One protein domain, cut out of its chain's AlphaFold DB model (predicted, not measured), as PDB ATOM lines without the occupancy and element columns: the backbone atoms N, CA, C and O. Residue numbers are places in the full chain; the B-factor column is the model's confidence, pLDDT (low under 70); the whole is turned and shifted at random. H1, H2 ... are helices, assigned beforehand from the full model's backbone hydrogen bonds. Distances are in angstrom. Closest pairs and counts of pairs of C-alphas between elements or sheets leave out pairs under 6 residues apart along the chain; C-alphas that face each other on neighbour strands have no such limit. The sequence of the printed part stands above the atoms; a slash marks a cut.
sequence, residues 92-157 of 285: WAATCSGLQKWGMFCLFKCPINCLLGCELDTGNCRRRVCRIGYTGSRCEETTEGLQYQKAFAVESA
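This is residues 92 to 157 of the 285 residues of the protein "Hypothetical protein" of Dimorphilus gyrociliatus (UniProt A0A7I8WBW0). There is little regular structure here: a body of loops with the short helix H1 at one end, and the helix H2 at the other, where residues 147 to 157 stick out as a free arm. The long unnamed stretch, residues 99 to 142, folds back on itself in two short pairings. The printed part has 66 residues, of which 22 are in two named helices, H1 then H2, with no named strand; the class is all helix. It is loose, with a radius of gyration of the C-alphas of 14.8 A, and spans 50 by 20 by 15 A.

H1, residues 92 to 98, begins at C-alpha 92 (-63.011, -81.782, -156.728) and is 9.9 A long from first to last C-alpha. H2, residues 143 to 157, measures 21.5 A and ends at C-alpha 157 (-109.122, -80.187, -137.465).

H1 and H2 are apart, with no C-alpha of the one within 8 A of the other. Between them, residues 101 to 102 pair antiparallel with 108 to 109, and residues 134 to 135 with 141 to 142. In H1 and H2 every O i to N i+4 pair is within hydrogen-bond range.

The C-alphas of Trp 92 and Ala 157, the two farthest apart, are 50.0 A apart. The printed part has no cut, and the link from H1 to H2, 44 residues, is long. Without residues 147 to 157, the body spans 36 by 14 by 14 A. The mean pLDDT of the printed part is 87.5; residues 148 to 149 and 151 to 157 are under 70.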
ATOM      1  N   TRP A  92     -61.660 -82.306-156.553       82.88
ATOM      2  CA  TRP A  92     -63.011 -81.782-156.728       82.88
ATOM      3  C   TRP A  92     -63.719 -81.520-155.396       82.88
ATOM      4  O   TRP A  92     -64.286 -80.446-155.203       82.88
ATOM      5  N   ALA A  93     -63.639 -82.453-154.443       82.19
ATOM      6  CA  ALA A  93     -64.276 -82.288-153.143       82.19
ATOM      7  C   ALA A  93     -63.673 -81.118-152.355       82.19
ATOM      8  O   ALA A  93     -64.412 -80.373-151.703       82.19
ATOM      9  N   ALA A  94     -62.354 -80.927-152.447       83.44
ATOM     10  CA  ALA A  94     -61.667 -79.787-151.851       83.44
ATOM     11  C   ALA A  94     -62.090 -78.467-152.520       83.44
ATOM     12  O   ALA A  94     -62.465 -77.523-151.823       83.44
ATOM     13  N   THR A  95     -62.128 -78.422-153.857       86.69
ATOM     14  CA  THR A  95     -62.549 -77.239-154.623       86.69
ATOM     15  C   THR A  95     -64.003 -76.856-154.339       86.69
ATOM     16  O   THR A  95     -64.279 -75.700-154.022       86.69
ATOM     17  N   CYS A  96     -64.945 -77.806-154.389       88.75
ATOM     18  CA  CYS A  96     -66.352 -77.527-154.093       88.75
ATOM     19  C   CYS A  96     -66.554 -77.076-152.633       88.75
ATOM     20  O   CYS A  96     -67.319 -76.142-152.381       88.75
ATOM     21  N   SER A  97     -65.866 -77.717-151.674       85.56
ATOM     22  CA  SER A  97     -66.003 -77.389-150.246       85.56
ATOM     23  C   SER A  97     -65.502 -75.975-149.938       85.56
ATOM     24  O   SER A  97     -66.157 -75.260-149.185       85.56
ATOM     25  N   GLY A  98     -64.396 -75.544-150.557       87.62
ATOM     26  CA  GLY A  98     -63.881 -74.178-150.408       87.62
ATOM     27  C   GLY A  98     -64.797 -73.105-151.008       87.62
ATOM     28  O   GLY A  98     -64.852 -71.990-150.500       87.62
ATOM     29  N   LEU A  99     -65.561 -73.444-152.053       89.12
ATOM     30  CA  LEU A  99     -66.461 -72.514-152.745       89.12
ATOM     31  C   LEU A  99     -67.893 -72.484-152.187       89.12
ATOM     32  O   LEU A  99     -68.718 -71.740-152.716       89.12
ATOM     33  N   GLN A 100     -68.209 -73.290-151.166       93.69
ATOM     34  CA  GLN A 100     -69.580 -73.505-150.681       93.69
ATOM     35  C   GLN A 100     -70.546 -73.889-151.816       93.69
ATOM     36  O   GLN A 100     -71.636 -73.324-151.951       93.69
ATOM     37  N   LYS A 101     -70.145 -74.839-152.666       95.44
ATOM     38  CA  LYS A 101     -70.968 -75.338-153.775       95.44
ATOM     39  C   LYS A 101     -71.116 -76.859-153.732       95.44
ATOM     40  O   LYS A 101     -70.311 -77.549-153.115       95.44
ATOM     41  N   TRP A 102     -72.141 -77.376-154.399       95.25
ATOM     42  CA  TRP A 102     -72.471 -78.796-154.495       95.25
ATOM     43  C   TRP A 102     -72.904 -79.184-155.917       95.25
ATOM     44  O   TRP A 102     -73.037 -78.342-156.815       95.25
ATOM     45  N   GLY A 103     -73.098 -80.486-156.115       91.31
ATOM     46  CA  GLY A 103     -73.373 -81.127-157.393       91.31
ATOM     47  C   GLY A 103     -72.095 -81.443-158.161       91.31
ATOM     48  O   GLY A 103     -71.052 -80.846-157.916       91.31
ATOM     49  N   MET A 104     -72.198 -82.353-159.132       85.38
ATOM     50  CA  MET A 104     -71.092 -82.969-159.889       85.38
ATOM     51  C   MET A 104     -70.047 -81.995-160.468       85.38
ATOM     52  O   MET A 104     -68.894 -82.361-160.660       85.38
ATOM     53  N   PHE A 105     -70.419 -80.738-160.695       87.94
ATOM     54  CA  PHE A 105     -69.545 -79.692-161.237       87.94
ATOM     55  C   PHE A 105     -69.397 -78.477-160.308       87.94
ATOM     56  O   PHE A 105     -69.013 -77.401-160.756       87.94
ATOM     57  N   CYS A 106     -69.751 -78.614-159.026       92.31
ATOM     58  CA  CYS A 106     -69.859 -77.500-158.085       92.31
ATOM     59  C   CYS A 106     -70.701 -76.336-158.661       92.31
ATOM     60  O   CYS A 106     -70.331 -75.175-158.512       92.31
ATOM     61  N   LEU A 107     -71.785 -76.608-159.397       92.94
ATOM     62  CA  LEU A 107     -72.558 -75.545-160.064       92.94
ATOM     63  C   LEU A 107     -73.568 -74.889-159.125       92.94
ATOM     64  O   LEU A 107     -73.884 -73.709-159.277       92.94
ATOM     65  N   PHE A 108     -74.049 -75.629-158.131       95.75
ATOM     66  CA  PHE A 108     -75.088 -75.158-157.232       95.75
ATOM     67  C   PHE A 108     -74.467 -74.607-155.959       95.75
ATOM     68  O   PHE A 108     -73.597 -75.235-155.368       95.75
ATOM     69  N   LYS A 109     -74.908 -73.434-155.504       96.56
ATOM     70  CA  LYS A 109     -74.474 -72.901-154.206       96.56
ATOM     71  C   LYS A 109     -75.114 -73.697-153.069       96.56
ATOM     72  O   LYS A 109     -76.271 -74.113-153.173       96.56
ATOM     73  N   CYS A 110     -74.362 -73.908-151.993       96.50
ATOM     74  CA  CYS A 110     -74.924 -74.395-150.743       96.50
ATOM     75  C   CYS A 110     -75.953 -73.378-150.222       96.50
ATOM     76  O   CYS A 110     -75.750 -72.170-150.381       96.50
ATOM     77  N   PRO A 111     -77.037 -73.842-149.581       95.88
ATOM     78  CA  PRO A 111     -77.928 -72.962-148.841       95.88
ATOM     79  C   PRO A 111     -77.136 -72.132-147.825       95.88
ATOM     80  O   PRO A 111     -76.333 -72.675-147.064       95.88
ATOM     81  N   ILE A 112     -77.381 -70.820-147.791       96.06
ATOM     82  CA  ILE A 112     -76.654 -69.890-146.909       96.06
ATOM     83  C   ILE A 112     -76.897 -70.176-145.417       96.06
ATOM     84  O   ILE A 112     -76.134 -69.750-144.557       96.06
ATOM     85  N   ASN A 113     -77.957 -70.928-145.115       97.12
ATOM     86  CA  ASN A 113     -78.358 -71.297-143.763       97.12
ATOM     87  C   ASN A 113     -77.664 -72.572-143.250       97.12
ATOM     88  O   ASN A 113     -77.873 -72.945-142.095       97.12
ATOM     89  N   CYS A 114     -76.832 -73.235-144.065       96.94
ATOM     90  CA  CYS A 114     -76.000 -74.350-143.613       96.94
ATOM     91  C   CYS A 114     -74.763 -73.835-142.852       96.94
ATOM     92  O   CYS A 114     -73.837 -73.307-143.467       96.94
ATOM     93  N   LEU A 115     -74.682 -74.063-141.537       94.81
ATOM     94  CA  LEU A 115     -73.553 -73.595-140.709       94.81
ATOM     95  C   LEU A 115     -72.217 -74.271-141.050       94.81
ATOM     96  O   LEU A 115     -71.163 -73.647-140.981       94.81
ATOM     97  N   LEU A 116     -72.257 -75.552-141.417       93.00
ATOM     98  CA  LEU A 116     -71.070 -76.376-141.679       93.00
ATOM     99  C   LEU A 116     -70.900 -76.702-143.172       93.00
ATOM    100  O   LEU A 116     -70.274 -77.702-143.532       93.00
ATOM    101  N   GLY A 117     -71.494 -75.882-144.044       94.19
ATOM    102  CA  GLY A 117     -71.587 -76.150-145.477       94.19
ATOM    103  C   GLY A 117     -72.548 -77.295-145.808       94.19
ATOM    104  O   GLY A 117     -73.302 -77.775-144.956       94.19
ATOM    105  N   CYS A 118     -72.534 -77.733-147.066       96.12
ATOM    106  CA  CYS A 118     -73.423 -78.778-147.566       96.12
ATOM    107  C   CYS A 118     -72.672 -80.020-148.089       96.12
ATOM    108  O   CYS A 118     -71.461 -80.010-148.330       96.12
ATOM    109  N   GLU A 119     -73.383 -81.139-148.165       94.94
ATOM    110  CA  GLU A 119     -72.960 -82.384-148.791       94.94
ATOM    111  C   GLU A 119     -72.855 -82.188-150.302       94.94
ATOM    112  O   GLU A 119     -73.735 -81.601-150.929       94.94
ATOM    113  N   LEU A 120     -71.773 -82.695-150.888       93.62
ATOM    114  CA  LEU A 120     -71.451 -82.451-152.293       93.62
ATOM    115  C   LEU A 120     -72.431 -83.129-153.253       93.62
ATOM    116  O   LEU A 120     -72.704 -82.583-154.317       93.62
ATOM    117  N   ASP A 121     -72.981 -84.277-152.863       90.56
ATOM    118  CA  ASP A 121     -73.855 -85.071-153.730       90.56
ATOM    119  C   ASP A 121     -75.319 -84.617-153.647       90.56
ATOM    120  O   ASP A 121     -76.013 -84.558-154.658       90.56
ATOM    121  N   THR A 122     -75.789 -84.265-152.446       95.12
ATOM    122  CA  THR A 122     -77.213 -84.004-152.170       95.12
ATOM    123  C   THR A 122     -77.542 -82.521-152.012       95.12
ATOM    124  O   THR A 122     -78.698 -82.126-152.149       95.12
ATOM    125  N   GLY A 123     -76.551 -81.688-151.680       95.31
ATOM    126  CA  GLY A 123     -76.776 -80.299-151.289       95.31
ATOM    127  C   GLY A 123     -77.448 -80.131-149.921       95.31
ATOM    128  O   GLY A 123     -77.867 -79.017-149.599       95.31
ATOM    129  N   ASN A 124     -77.558 -81.202-149.125       97.00
ATOM    130  CA  ASN A 124     -78.048 -81.156-147.746       97.00
ATOM    131  C   ASN A 124     -76.998 -80.567-146.809       97.00
ATOM    132  O   ASN A 124     -75.805 -80.753-147.019       97.00
ATOM    133  N   CYS A 125     -77.404 -79.882-145.746       96.25
ATOM    134  CA  CYS A 125     -76.447 -79.320-144.800       96.25
ATOM    135  C   CYS A 125     -75.707 -80.430-144.040       96.25
ATOM    136  O   CYS A 125     -76.321 -81.367-143.518       96.25
ATOM    137  N   ARG A 126     -74.375 -80.318-143.937       94.19
ATOM    138  CA  ARG A 126     -73.559 -81.318-143.234       94.19
ATOM    139  C   ARG A 126     -73.984 -81.409-141.773       94.19
ATOM    140  O   ARG A 126     -74.151 -80.394-141.098       94.19
ATOM    141  N   ARG A 127     -74.155 -82.644-141.286       92.06
ATOM    142  CA  ARG A 127     -74.650 -82.954-139.928       92.06
ATOM    143  C   ARG A 127     -76.022 -82.340-139.603       92.06
ATOM    144  O   ARG A 127     -76.395 -82.317-138.437       92.06
ATOM    145  N   ARG A 128     -76.763 -81.861-140.614       89.06
ATOM    146  CA  ARG A 128     -78.063 -81.182-140.470       89.06
ATOM    147  C   ARG A 128     -78.037 -80.010-139.480       89.06
ATOM    148  O   ARG A 128     -79.014 -79.765-138.781       89.06
ATOM    149  N   VAL A 129     -76.912 -79.296-139.403       93.44
ATOM    150  CA  VAL A 129     -76.784 -78.124-138.527       93.44
ATOM    151  C   VAL A 129     -77.193 -76.874-139.300       93.44
ATOM    152  O   VAL A 129     -76.456 -76.388-140.165       93.44
ATOM    153  N   CYS A 130     -78.381 -76.371-138.976       96.12
ATOM    154  CA  CYS A 130     -78.951 -75.149-139.528       96.12
ATOM    155  C   CYS A 130     -78.650 -73.935-138.661       96.12
ATOM    156  O   CYS A 130     -78.537 -74.046-137.438       96.12
ATOM    157  N   ARG A 131     -78.572 -72.758-139.290       95.75
ATOM    158  CA  ARG A 131     -78.611 -71.481-138.574       95.75
ATOM    159  C   ARG A 131     -79.872 -71.414-137.705       95.75
ATOM    160  O   ARG A 131     -80.917 -71.938-138.086       95.75
ATOM    161  N   ILE A 132     -79.766 -70.769-136.541       93.94
ATOM    162  CA  ILE A 132     -80.888 -70.586-135.609       93.94
ATOM    163  C   ILE A 132     -82.085 -70.006-136.373       93.94
ATOM    164  O   ILE A 132     -81.932 -69.033-137.110       93.94
ATOM    165  N   GLY A 133     -83.250 -70.633-136.207       94.06
ATOM    166  CA  GLY A 133     -84.482 -70.251-136.897       94.06
ATOM    167  C   GLY A 133     -84.755 -71.001-138.204       94.06
ATOM    168  O   GLY A 133     -85.791 -70.758-138.815       94.06
ATOM    169  N   TYR A 134     -83.880 -71.924-138.619       96.25
ATOM    170  CA  TYR A 134     -84.077 -72.751-139.812       96.25
ATOM    171  C   TYR A 134     -84.114 -74.251-139.497       96.25
ATOM    172  O   TYR A 134     -83.439 -74.730-138.585       96.25
ATOM    173  N   THR A 135     -84.890 -74.997-140.280       94.06
ATOM    174  CA  THR A 135     -85.035 -76.457-140.230       94.06
ATOM    175  C   THR A 135     -85.118 -77.040-141.649       94.06
ATOM    176  O   THR A 135     -85.111 -76.306-142.637       94.06
ATOM    177  N   GLY A 136     -85.138 -78.368-141.756       93.56
ATOM    178  CA  GLY A 136     -85.096 -79.098-143.025       93.56
ATOM    179  C   GLY A 136     -83.706 -79.644-143.349       93.56
ATOM    180  O   GLY A 136     -82.710 -79.325-142.696       93.56
ATOM    181  N   SER A 137     -83.614 -80.522-144.350       93.88
ATOM    182  CA  SER A 137     -82.333 -81.121-144.744       93.88
ATOM    183  C   SER A 137     -81.400 -80.126-145.435       93.88
ATOM    184  O   SER A 137     -80.189 -80.356-145.464       93.88
ATOM    185  N   ARG A 138     -81.933 -79.012-145.946       95.62
ATOM    186  CA  ARG A 138     -81.197 -77.925-146.604       95.62
ATOM    187  C   ARG A 138     -81.384 -76.583-145.884       95.62
ATOM    188  O   ARG A 138     -80.962 -75.555-146.414       95.62
ATOM    189  N   CYS A 139     -81.955 -76.592-144.676       96.19
ATOM    190  CA  CYS A 139     -82.253 -75.400-143.876       96.19
ATOM    191  C   CYS A 139     -83.094 -74.363-144.641       96.19
ATOM    192  O   CYS A 139     -82.830 -73.156-144.589       96.19
ATOM    193  N   GLU A 140     -84.055 -74.858-145.416       94.25
ATOM    194  CA  GLU A 140     -84.944 -74.088-146.279       94.25
ATOM    195  C   GLU A 140     -86.211 -73.608-145.558       94.25
ATOM    196  O   GLU A 140     -86.797 -72.603-145.953       94.25
ATOM    197  N   GLU A 141     -86.612 -74.285-144.482       93.56
ATOM    198  CA  GLU A 141     -87.812 -73.957-143.718       93.56
ATOM    199  C   GLU A 141     -87.458 -73.040-142.551       93.56
ATOM    200  O   GLU A 141     -86.514 -73.312-141.810       93.56
ATOM    201  N   THR A 142     -88.226 -71.971-142.344       93.19
ATOM    202  CA  THR A 142     -88.112 -71.156-141.130       93.19
ATOM    203  C   THR A 142     -88.945 -71.766-140.006       93.19
ATOM    204  O   THR A 142     -90.040 -72.291-140.222       93.19
ATOM    205  N   THR A 143     -88.464 -71.674-138.767       87.44
ATOM    206  CA  THR A 143     -89.211 -72.135-137.586       87.44
ATOM    207  C   THR A 143     -90.519 -71.372-137.394       87.44
ATOM    208  O   THR A 143     -91.480 -71.937-136.877       87.44
ATOM    209  N   GLU A 144     -90.581 -70.119-137.850       83.31
ATOM    210  CA  GLU A 144     -91.813 -69.325-137.880       83.31
ATOM    211  C   GLU A 144     -92.831 -69.911-138.865       83.31
ATOM    212  O   GLU A 144     -93.985 -70.120-138.498       83.31
ATOM    213  N   GLY A 145     -92.398 -70.286-140.075       73.19
ATOM    214  CA  GLY A 145     -93.258 -70.955-141.053       73.19
ATOM    215  C   GLY A 145     -93.830 -72.275-140.526       73.19
ATOM    216  O   GLY A 145     -95.000 -72.585-140.758       73.19
ATOM    217  N   LEU A 146     -93.046 -73.011-139.732       72.06
ATOM    218  CA  LEU A 146     -93.493 -74.254-139.103       72.06
ATOM    219  C   LEU A 146     -94.564 -74.026-138.021       72.06
ATOM    220  O   LEU A 146     -95.450 -74.864-137.845       72.06
ATOM    221  N   GLN A 147     -94.499 -72.908-137.286       71.06
ATOM    222  CA  GLN A 147     -95.534 -72.557-136.308       71.06
ATOM    223  C   GLN A 147     -96.841 -72.143-136.988       71.06
ATOM    224  O   GLN A 147     -97.901 -72.604-136.566       71.06
ATOM    225  N   TYR A 148     -96.776 -71.377-138.081       69.25
ATOM    226  CA  TYR A 148     -97.967 -71.025-138.863       69.25
ATOM    227  C   TYR A 148     -98.642 -72.253-139.486       69.25
ATOM    228  O   TYR A 148     -99.865 -72.371-139.424       69.25
ATOM    229  N   GLN A 149     -97.878 -73.214-140.016       68.31
ATOM    230  CA  GLN A 149     -98.462 -74.452-140.547       68.31
ATOM    231  C   GLN A 149     -99.128 -75.307-139.463       68.31
ATOM    232  O   GLN A 149    -100.193 -75.874-139.700       68.31
ATOM    233  N   LYS A 150     -98.542 -75.378-138.261       70.88
ATOM    234  CA  LYS A 150     -99.171 -76.079-137.131       70.88
ATOM    235  C   LYS A 150    -100.448 -75.384-136.665       70.88
ATOM    236  O   LYS A 150    -101.416 -76.079-136.380       70.88
ATOM    237  N   ALA A 151    -100.475 -74.053-136.629       67.31
ATOM    238  CA  ALA A 151    -101.688 -73.303-136.304       67.31
ATOM    239  C   ALA A 151    -102.811 -73.578-137.323       67.31
ATOM    240  O   ALA A 151    -103.932 -73.893-136.934       67.31
ATOM    241  N   PHE A 152    -102.486 -73.592-138.620       66.19
ATOM    242  CA  PHE A 152    -103.455 -73.880-139.685       66.19
ATOM    243  C   PHE A 152    -103.952 -75.339-139.678       66.19
ATOM    244  O   PHE A 152    -105.115 -75.619-139.978       66.19
ATOM    245  N   ALA A 153    -103.087 -76.290-139.307       65.12
ATOM    246  CA  ALA A 153    -103.460 -77.698-139.160       65.12
ATOM    247  C   ALA A 153    -104.408 -77.940-137.969       65.12
ATOM    248  O   ALA A 153    -105.268 -78.814-138.033       65.12
ATOM    249  N   VAL A 154    -104.281 -77.159-136.892       68.44
ATOM    250  CA  VAL A 154    -105.200 -77.232-135.744       68.44
ATOM    251  C   VAL A 154    -106.555 -76.607-136.085       68.44
ATOM    252  O   VAL A 154    -107.589 -77.153-135.710       68.44
ATOM    253  N   GLU A 155    -106.575 -75.519-136.856       62.59
ATOM    254  CA  GLU A 155    -107.826 -74.865-137.265       62.59
ATOM    255  C   GLU A 155    -108.631 -75.708-138.270       62.59
ATOM    256  O   GLU A 155    -109.856 -75.785-138.189       62.59
ATOM    257  N   SER A 156    -107.952 -76.451-139.149       57.81
ATOM    258  CA  SER A 156    -108.602 -77.388-140.081       57.81
ATOM    259  C   SER A 156    -109.118 -78.675-139.422       57.81
ATOM    260  O   SER A 156    -110.022 -79.299-139.968       57.81
ATOM    261  N   ALA A 157    -108.622 -79.042-138.235       56.38
ATOM    262  CA  ALA A 157    -109.122 -80.187-137.465       56.38
ATOM    263  C   ALA A 157    -110.277 -79.828-136.504       56.38
ATOM    264  O   ALA A 157    -110.906 -80.716-135.933       56.38
TER     265      ALA A 157